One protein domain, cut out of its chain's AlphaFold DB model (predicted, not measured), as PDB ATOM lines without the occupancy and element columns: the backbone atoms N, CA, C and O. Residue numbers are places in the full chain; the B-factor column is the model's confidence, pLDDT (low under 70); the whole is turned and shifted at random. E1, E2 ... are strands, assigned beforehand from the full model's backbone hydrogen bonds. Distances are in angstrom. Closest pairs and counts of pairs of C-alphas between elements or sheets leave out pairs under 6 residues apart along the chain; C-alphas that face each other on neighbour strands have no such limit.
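What this domain is: This is residues 3 to 61 of the 67 residues of an uncharacterized protein of Streptomyces triticirhizae (UniProt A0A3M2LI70). One sheet of five strands is curled like part of a barrel that stays open, since its two edge strands E2 and E3 do not meet. The link from E2 to E3 spans the gap between those edges as a loop whose residues 20 to 25 stick out, while the links of the hairpins E3-E4 and E4-E5 reach toward the two far ends of the domain. The printed part has 59 residues with five named strands, E1 to E5 along the chain, and no named helix; the sheet is mixed, in the order E2, E1, E5, E4, E3. The class is all strand, though under half of the residues, 25 of 59, are in named elements. The whole is compact, with a radius of gyration of the C-alphas of 11.7 A and spans of 31 by 23 by 19 A.

How they stand to each other: Start inside the sheet with E5, residues 55 to 59, and E1, residues 3 to 7: they are parallel at 26 degrees, and you will find N 7 and O 57 at 2.9 A. On the other side of E5 look for E4, residues 43 to 49, antiparallel at 142 degrees, with N 46 and O 58 at 2.8 A. Next comes the edge strand E3, residues 29 to 32, antiparallel to E4 at 142 degrees, with N 32 and O 43 at 2.8 A. E3, E4 and E5 form a meander, each strand the antiparallel neighbour of the one before. At the other edge, E2, residues 15 to 18, forms a hairpin with E1, antiparallel at 135 degrees, with N 4 and O 16 at 2.8 A. E2 and E3 are apart. The sheet is strongly twisted, and from edge to edge the way across it turns by 149 degrees.

Where its parts are: Find C-alpha 3 at (-8.313, -11.807, -38.769), where E1 begins; it runs 13.3 A to Asp 7. E2 runs from Thr 15 to Leu 18, 9.7 A, and E3 from Met 29 to Ala 32, 10.0 A. E4, the longest, starts at C-alpha 43 at (-12.409, 4.029, -50.602) and runs 19.3 A to Ser 49. E5 covers 13.6 A from Thr 55 to C-alpha 59 at (-17.341, -1.022, -47.344).

The domain as a whole: The two C-alphas farthest apart are those of Pro 36 and Gly 52, 35.1 A. The printed part has no cut. The link from E4 to E5 is tight, the other three are short, and no link is long. The mean pLDDT of the printed part is 76.1; look for values under 70 at residue 25, residues 33 to 41 and residues 52 to 53 of this model.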
ATOM      1  N   ARG A   3      -7.735 -11.318 -37.520       81.44
ATOM      2  CA  ARG A   3      -8.313 -11.807 -38.769       81.44
ATOM      3  C   ARG A   3      -9.447 -10.888 -39.206       81.44
ATOM      4  O   ARG A   3     -10.424 -10.732 -38.470       81.44
ATOM      5  N   VAL A   4      -9.320 -10.305 -40.393       81.94
ATOM      6  CA  VAL A   4     -10.296  -9.376 -40.964       81.94
ATOM      7  C   VAL A   4     -10.954  -9.959 -42.197       81.94
ATOM      8  O   VAL A   4     -10.267 -10.352 -43.135       81.94
ATOM      9  N   ARG A   5     -12.288  -9.955 -42.205       84.94
ATOM     10  CA  ARG A   5     -13.112 -10.248 -43.383       84.94
ATOM     11  C   ARG A   5     -13.731  -8.959 -43.919       84.94
ATOM     12  O   ARG A   5     -14.299  -8.187 -43.143       84.94
ATOM     13  N   PHE A   6     -13.640  -8.764 -45.233       82.50
ATOM     14  CA  PHE A   6     -14.216  -7.614 -45.927       82.50
ATOM     15  C   PHE A   6     -15.580  -7.955 -46.536       82.50
ATOM     16  O   PHE A   6     -15.701  -8.864 -47.363       82.50
ATOM     17  N   ASP A   7     -16.599  -7.181 -46.175       82.69
ATOM     18  CA  ASP A   7     -17.916  -7.224 -46.802       82.69
ATOM     19  C   ASP A   7     -18.138  -5.999 -47.698       82.69
ATOM     20  O   ASP A   7     -17.859  -4.872 -47.293       82.69
ATOM     21  N   GLY A   8     -18.634  -6.221 -48.916       83.62
ATOM     22  CA  GLY A   8     -18.736  -5.198 -49.952       83.62
ATOM     23  C   GLY A   8     -17.391  -4.692 -50.496       83.62
ATOM     24  O   GLY A   8     -16.299  -5.065 -50.040       83.62
ATOM     25  N   GLY A   9     -17.490  -3.815 -51.493       81.88
ATOM     26  CA  GLY A   9     -16.359  -3.102 -52.077       81.88
ATOM     27  C   GLY A   9     -15.323  -3.981 -52.803       81.88
ATOM     28  O   GLY A   9     -15.527  -5.179 -53.011       81.88
ATOM     29  N   PRO A  10     -14.168  -3.393 -53.159       77.81
ATOM     30  CA  PRO A  10     -13.106  -4.025 -53.951       77.81
ATOM     31  C   PRO A  10     -12.544  -5.345 -53.411       77.81
ATOM     32  O   PRO A  10     -12.033  -6.166 -54.169       77.81
ATOM     33  N   ARG A  11     -12.569  -5.540 -52.088       76.31
ATOM     34  CA  ARG A  11     -11.953  -6.693 -51.412       76.31
ATOM     35  C   ARG A  11     -12.978  -7.686 -50.869       76.31
ATOM     36  O   ARG A  11     -12.610  -8.512 -50.036       76.31
ATOM     37  N   HIS A  12     -14.233  -7.624 -51.322       82.44
ATOM     38  CA  HIS A  12     -15.308  -8.476 -50.811       82.44
ATOM     39  C   HIS A  12     -14.926  -9.965 -50.770       82.44
ATOM     40  O   HIS A  12     -14.338 -10.501 -51.709       82.44
ATOM     41  N   GLY A  13     -15.242 -10.635 -49.661       80.88
ATOM     42  CA  GLY A  13     -14.984 -12.063 -49.468       80.88
ATOM     43  C   GLY A  13     -13.524 -12.405 -49.157       80.88
ATOM     44  O   GLY A  13     -13.249 -13.514 -48.697       80.88
ATOM     45  N   ARG A  14     -12.582 -11.463 -49.322       80.50
ATOM     46  CA  ARG A  14     -11.192 -11.661 -48.900       80.50
ATOM     47  C   ARG A  14     -11.105 -11.647 -47.376       80.50
ATOM     48  O   ARG A  14     -11.778 -10.871 -46.693       80.50
ATOM     49  N   THR A  15     -10.239 -12.511 -46.859       81.25
ATOM     50  CA  THR A  15      -9.847 -12.537 -45.451       81.25
ATOM     51  C   THR A  15      -8.349 -12.287 -45.373       81.25
ATOM     52  O   THR A  15      -7.588 -12.930 -46.092       81.25
ATOM     53  N   VAL A  16      -7.927 -11.343 -44.536       81.12
ATOM     54  CA  VAL A  16      -6.512 -11.018 -44.322       81.12
ATOM     55  C   VAL A  16      -6.213 -10.987 -42.836       81.12
ATOM     56  O   VAL A  16      -7.049 -10.564 -42.037       81.12
ATOM     57  N   ASP A  17      -5.009 -11.396 -42.465       80.25
ATOM     58  CA  ASP A  17      -4.547 -11.247 -41.098       80.25
ATOM     59  C   ASP A  17      -3.767  -9.932 -40.959       80.25
ATOM     60  O   ASP A  17      -2.755  -9.704 -41.619       80.25
ATOM     61  N   LEU A  18      -4.257  -9.045 -40.097       75.75
ATOM     62  CA  LEU A  18      -3.656  -7.750 -39.801       75.75
ATOM     63  C   LEU A  18      -2.828  -7.828 -38.523       75.75
ATOM     64  O   LEU A  18      -3.312  -8.210 -37.454       75.75
ATOM     65  N   LEU A  19      -1.567  -7.425 -38.614       75.62
ATOM     66  CA  LEU A  19      -0.728  -7.192 -37.449       75.62
ATOM     67  C   LEU A  19      -0.735  -5.700 -37.127       75.62
ATOM     68  O   LEU A  19      -0.194  -4.894 -37.877       75.62
ATOM     69  N   ILE A  20      -1.342  -5.340 -35.998       73.19
ATOM     70  CA  ILE A  20      -1.245  -3.991 -35.447       73.19
ATOM     71  C   ILE A  20      -0.015  -3.969 -34.538       73.19
ATOM     72  O   ILE A  20       0.018  -4.668 -33.526       73.19
ATOM     73  N   THR A  21       1.007  -3.209 -34.923       73.31
ATOM     74  CA  THR A  21       2.314  -3.164 -34.246       73.31
ATOM     75  C   THR A  21       2.424  -2.056 -33.188       73.31
ATOM     76  O   THR A  21       3.482  -1.901 -32.585       73.31
ATOM     77  N   GLY A  22       1.350  -1.301 -32.927       72.94
ATOM     78  CA  GLY A  22       1.308  -0.207 -31.950       72.94
ATOM     79  C   GLY A  22      -0.087   0.026 -31.359       72.94
ATOM     80  O   GLY A  22      -1.043  -0.669 -31.697       72.94
ATOM     81  N   GLN A  23      -0.216   1.005 -30.460       74.88
ATOM     82  CA  GLN A  23      -1.523   1.448 -29.957       74.88
ATOM     83  C   GLN A  23      -2.234   2.240 -31.058       74.88
ATOM     84  O   GLN A  23      -1.692   3.226 -31.552       74.88
ATOM     85  N   VAL A  24      -3.437   1.815 -31.441       70.12
ATOM     86  CA  VAL A  24      -4.251   2.533 -32.426       70.12
ATOM     87  C   VAL A  24      -5.586   2.887 -31.777       70.12
ATOM     88  O   VAL A  24      -6.235   1.988 -31.238       70.12
ATOM     89  N   PRO A  25      -5.995   4.167 -31.781       68.12
ATOM     90  CA  PRO A  25      -7.272   4.563 -31.208       68.12
ATOM     91  C   PRO A  25      -8.424   3.902 -31.975       68.12
ATOM     92  O   PRO A  25      -8.409   3.820 -33.204       68.12
ATOM     93  N   LEU A  26      -9.421   3.416 -31.236       70.25
ATOM     94  CA  LEU A  26     -10.647   2.856 -31.801       70.25
ATOM     95  C   LEU A  26     -11.710   3.962 -31.962       70.25
ATOM     96  O   LEU A  26     -11.783   4.838 -31.099       70.25
ATOM     97  N   PRO A  27     -12.551   3.917 -33.019       71.69
ATOM     98  CA  PRO A  27     -12.665   2.841 -34.009       71.69
ATOM     99  C   PRO A  27     -11.628   2.935 -35.145       71.69
ATOM    100  O   PRO A  27     -11.460   3.975 -35.777       71.69
ATOM    101  N   LEU A  28     -10.967   1.811 -35.440       79.06
ATOM    102  CA  LEU A  28     -10.018   1.695 -36.549       79.06
ATOM    103  C   LEU A  28     -10.769   1.646 -37.891       79.06
ATOM    104  O   LEU A  28     -11.688   0.848 -38.058       79.06
ATOM    105  N   MET A  29     -10.360   2.470 -38.857       83.62
ATOM    106  CA  MET A  29     -10.854   2.435 -40.240       83.62
ATOM    107  C   MET A  29      -9.757   1.933 -41.179       83.62
ATOM    108  O   MET A  29      -8.582   2.247 -40.984       83.62
ATOM    109  N   LEU A  30     -10.131   1.180 -42.217       82.00
ATOM    110  CA  LEU A  30      -9.183   0.651 -43.202       82.00
ATOM    111  C   LEU A  30      -9.419   1.305 -44.562       82.00
ATOM    112  O   LEU A  30     -10.523   1.255 -45.095       82.00
ATOM    113  N   ALA A  31      -8.379   1.892 -45.147       78.69
ATOM    114  CA  ALA A  31      -8.452   2.443 -46.494       78.69
ATOM    115  C   ALA A  31      -8.073   1.383 -47.533       78.69
ATOM    116  O   ALA A  31      -7.000   0.782 -47.460       78.69
ATOM    117  N   ALA A  32      -8.928   1.189 -48.537       75.06
ATOM    118  CA  ALA A  32      -8.545   0.503 -49.759       75.06
ATOM    119  C   ALA A  32      -7.926   1.530 -50.706       75.06
ATOM    120  O   ALA A  32      -8.621   2.364 -51.290       75.06
ATOM    121  N   ARG A  33      -6.598   1.490 -50.828       67.38
ATOM    122  CA  ARG A  33      -5.862   2.302 -51.796       67.38
ATOM    123  C   ARG A  33      -5.645   1.495 -53.070       67.38
ATOM    124  O   ARG A  33      -5.231   0.340 -52.990       67.38
ATOM    125  N   ARG A  34      -5.885   2.124 -54.223       67.69
ATOM    126  CA  ARG A  34      -5.589   1.553 -55.542       67.69
ATOM    127  C   ARG A  34      -4.112   1.146 -55.620       67.69
ATOM    128  O   ARG A  34      -3.233   1.979 -55.386       67.69
ATOM    129  N   GLY A  35      -3.853  -0.124 -55.920       59.78
ATOM    130  CA  GLY A  35      -2.543  -0.580 -56.389       59.78
ATOM    131  C   GLY A  35      -2.400  -0.339 -57.898       59.78
ATOM    132  O   GLY A  35      -3.418  -0.168 -58.565       59.78
ATOM    133  N   PRO A  36      -1.178  -0.348 -58.458       59.00
ATOM    134  CA  PRO A  36      -0.963  -0.117 -59.890       59.00
ATOM    135  C   PRO A  36      -1.748  -1.067 -60.818       59.00
ATOM    136  O   PRO A  36      -1.970  -0.721 -61.970       59.00
ATOM    137  N   GLU A  37      -2.184  -2.229 -60.316       59.19
ATOM    138  CA  GLU A  37      -2.829  -3.296 -61.097       59.19
ATOM    139  C   GLU A  37      -4.324  -3.524 -60.780       59.19
ATOM    140  O   GLU A  37      -4.930  -4.424 -61.352       59.19
ATOM    141  N   GLU A  38      -4.955  -2.752 -59.881       57.44
ATOM    142  CA  GLU A  38      -6.380  -2.944 -59.546       57.44
ATOM    143  C   GLU A  38      -7.263  -1.834 -60.166       57.44
ATOM    144  O   GLU A  38      -7.103  -0.643 -59.882       57.44
ATOM    145  N   ASP A  39      -8.237  -2.240 -60.993       55.97
ATOM    146  CA  ASP A  39      -9.299  -1.390 -61.574       55.97
ATOM    147  C   ASP A  39     -10.457  -1.096 -60.605       55.97
ATOM    148  O   ASP A  39     -11.434  -0.431 -60.950       55.97
ATOM    149  N   ALA A  40     -10.352  -1.555 -59.361       58.00
ATOM    150  CA  ALA A  40     -11.347  -1.288 -58.338       58.00
ATOM    151  C   ALA A  40     -11.094   0.074 -57.655       58.00
ATOM    152  O   ALA A  40      -9.957   0.435 -57.341       58.00
ATOM    153  N   GLY A  41     -12.164   0.846 -57.437       63.47
ATOM    154  CA  GLY A  41     -12.107   2.204 -56.883       63.47
ATOM    155  C   GLY A  41     -11.427   2.304 -55.508       63.47
ATOM    156  O   GLY A  41     -11.393   1.349 -54.733       63.47
ATOM    157  N   SER A  42     -10.881   3.484 -55.190       74.31
ATOM    158  CA  SER A  42     -10.366   3.787 -53.843       74.31
ATOM    159  C   SER A  42     -11.515   4.101 -52.882       74.31
ATOM    160  O   SER A  42     -12.494   4.719 -53.289       74.31
ATOM    161  N   GLY A  43     -11.384   3.732 -51.607       79.00
ATOM    162  CA  GLY A  43     -12.409   4.029 -50.602       79.00
ATOM    163  C   GLY A  43     -12.083   3.495 -49.210       79.00
ATOM    164  O   GLY A  43     -10.928   3.167 -48.924       79.00
ATOM    165  N   LEU A  44     -13.077   3.452 -48.321       84.25
ATOM    166  CA  LEU A  44     -12.882   3.107 -46.911       84.25
ATOM    167  C   LEU A  44     -13.774   1.945 -46.489       84.25
ATOM    168  O   LEU A  44     -14.908   1.793 -46.933       84.25
ATOM    169  N   TYR A  45     -13.249   1.175 -45.550       85.88
ATOM    170  CA  TYR A  45     -13.955   0.163 -44.799       85.88
ATOM    171  C   TYR A  45     -14.121   0.621 -43.346       85.88
ATOM    172  O   TYR A  45     -13.157   1.050 -42.701       85.88
ATOM    173  N   GLN A  46     -15.331   0.475 -42.812       86.88
ATOM    174  CA  GLN A  46     -15.662   0.752 -41.416       86.88
ATOM    175  C   GLN A  46     -15.683  -0.540 -40.594       86.88
ATOM    176  O   GLN A  46     -16.239  -1.552 -41.027       86.88
ATOM    177  N   LEU A  47     -15.117  -0.492 -39.388       86.12
ATOM    178  CA  LEU A  47     -15.245  -1.557 -38.398       86.12
ATOM    179  C   LEU A  47     -16.719  -1.741 -37.996       86.12
ATOM    180  O   LEU A  47     -17.381  -0.779 -37.612       86.12
ATOM    181  N   ARG A  48     -17.222  -2.978 -38.058       84.81
ATOM    182  CA  ARG A  48     -18.597  -3.333 -37.668       84.81
ATOM    183  C   ARG A  48     -18.661  -4.135 -36.377       84.81
ATOM    184  O   ARG A  48     -19.535  -3.877 -35.560       84.81
ATOM    185  N   SER A  49     -17.764  -5.101 -36.195       81.12
ATOM    186  CA  SER A  49     -17.702  -5.904 -34.970       81.12
ATOM    187  C   SER A  49     -16.329  -6.545 -34.770       81.12
ATOM    188  O   SER A  49     -15.581  -6.763 -35.726       81.12
ATOM    189  N   THR A  50     -16.020  -6.863 -33.512       76.81
ATOM    190  CA  THR A  50     -14.826  -7.615 -33.080       76.81
ATOM    191  C   THR A  50     -15.190  -8.893 -32.312       76.81
ATOM    192  O   THR A  50     -14.343  -9.484 -31.646       76.81
ATOM    193  N   GLU A  51     -16.460  -9.299 -32.342       75.75
ATOM    194  CA  GLU A  51     -16.999 -10.403 -31.541       75.75
ATOM    195  C   GLU A  51     -16.910 -11.757 -32.266       75.75
ATOM    196  O   GLU A  51     -16.824 -11.824 -33.493       75.75
ATOM    197  N   GLY A  52     -16.963 -12.861 -31.508       64.50
ATOM    198  CA  GLY A  52     -17.160 -14.204 -32.073       64.50
ATOM    199  C   GLY A  52     -15.973 -14.796 -32.847       64.50
ATOM    200  O   GLY A  52     -16.170 -15.693 -33.660       64.50
ATOM    201  N   GLY A  53     -14.743 -14.325 -32.607       65.25
ATOM    202  CA  GLY A  53     -13.524 -14.928 -33.172       65.25
ATOM    203  C   GLY A  53     -12.972 -14.257 -34.434       65.25
ATOM    204  O   GLY A  53     -12.119 -14.833 -35.110       65.25
ATOM    205  N   GLY A  54     -13.409 -13.038 -34.759       73.81
ATOM    206  CA  GLY A  54     -12.856 -12.271 -35.873       73.81
ATOM    207  C   GLY A  54     -13.224 -10.795 -35.829       73.81
ATOM    208  O   GLY A  54     -14.004 -10.350 -34.994       73.81
ATOM    209  N   THR A  55     -12.641 -10.016 -36.735       81.81
ATOM    210  CA  THR A  55     -12.979  -8.604 -36.918       81.81
ATOM    211  C   THR A  55     -13.607  -8.392 -38.286       81.81
ATOM    212  O   THR A  55     -13.107  -8.873 -39.303       81.81
ATOM    213  N   ARG A  56     -14.732  -7.680 -38.319       83.06
ATOM    214  CA  ARG A  56     -15.549  -7.520 -39.521       83.06
ATOM    215  C   ARG A  56     -15.555  -6.078 -39.988       83.06
ATOM    216  O   ARG A  56     -15.865  -5.179 -39.209       83.06
ATOM    217  N   TYR A  57     -15.245  -5.882 -41.265       86.00
ATOM    218  CA  TYR A  57     -15.203  -4.576 -41.909       86.00
ATOM    219  C   TYR A  57     -16.178  -4.528 -43.084       86.00
ATOM    220  O   TYR A  57     -16.197  -5.445 -43.905       86.00
ATOM    221  N   ALA A  58     -16.966  -3.457 -43.175       86.06
ATOM    222  CA  ALA A  58     -17.905  -3.223 -44.270       86.06
ATOM    223  C   ALA A  58     -17.472  -2.016 -45.102       86.06
ATOM    224  O   ALA A  58     -16.975  -1.032 -44.550       86.06
ATOM    225  N   TRP A  59     -17.616  -2.116 -46.420       86.88
ATOM    226  CA  TRP A  59     -17.341  -1.022 -47.344       86.88
ATOM    227  C   TRP A  59     -18.284   0.158 -47.103       86.88
ATOM    228  O   TRP A  59     -19.448  -0.035 -46.758       86.88
ATOM    229  N   ILE A  60     -17.769   1.374 -47.271       84.31
ATOM    230  CA  ILE A  60     -18.573   2.594 -47.265       84.31
ATOM    231  C   ILE A  60     -18.890   2.939 -48.719       84.31
ATOM    232  O   ILE A  60     -18.010   3.408 -49.441       84.31
ATOM    233  N   ASP A  61     -20.134   2.692 -49.132       72.12
ATOM    234  CA  ASP A  61     -20.610   2.995 -50.488       72.12
ATOM    235  C   ASP A  61     -20.638   4.511 -50.753       72.12
ATOM    236  O   ASP A  61     -20.152   4.964 -51.787       72.12
TER     237      ASP A  61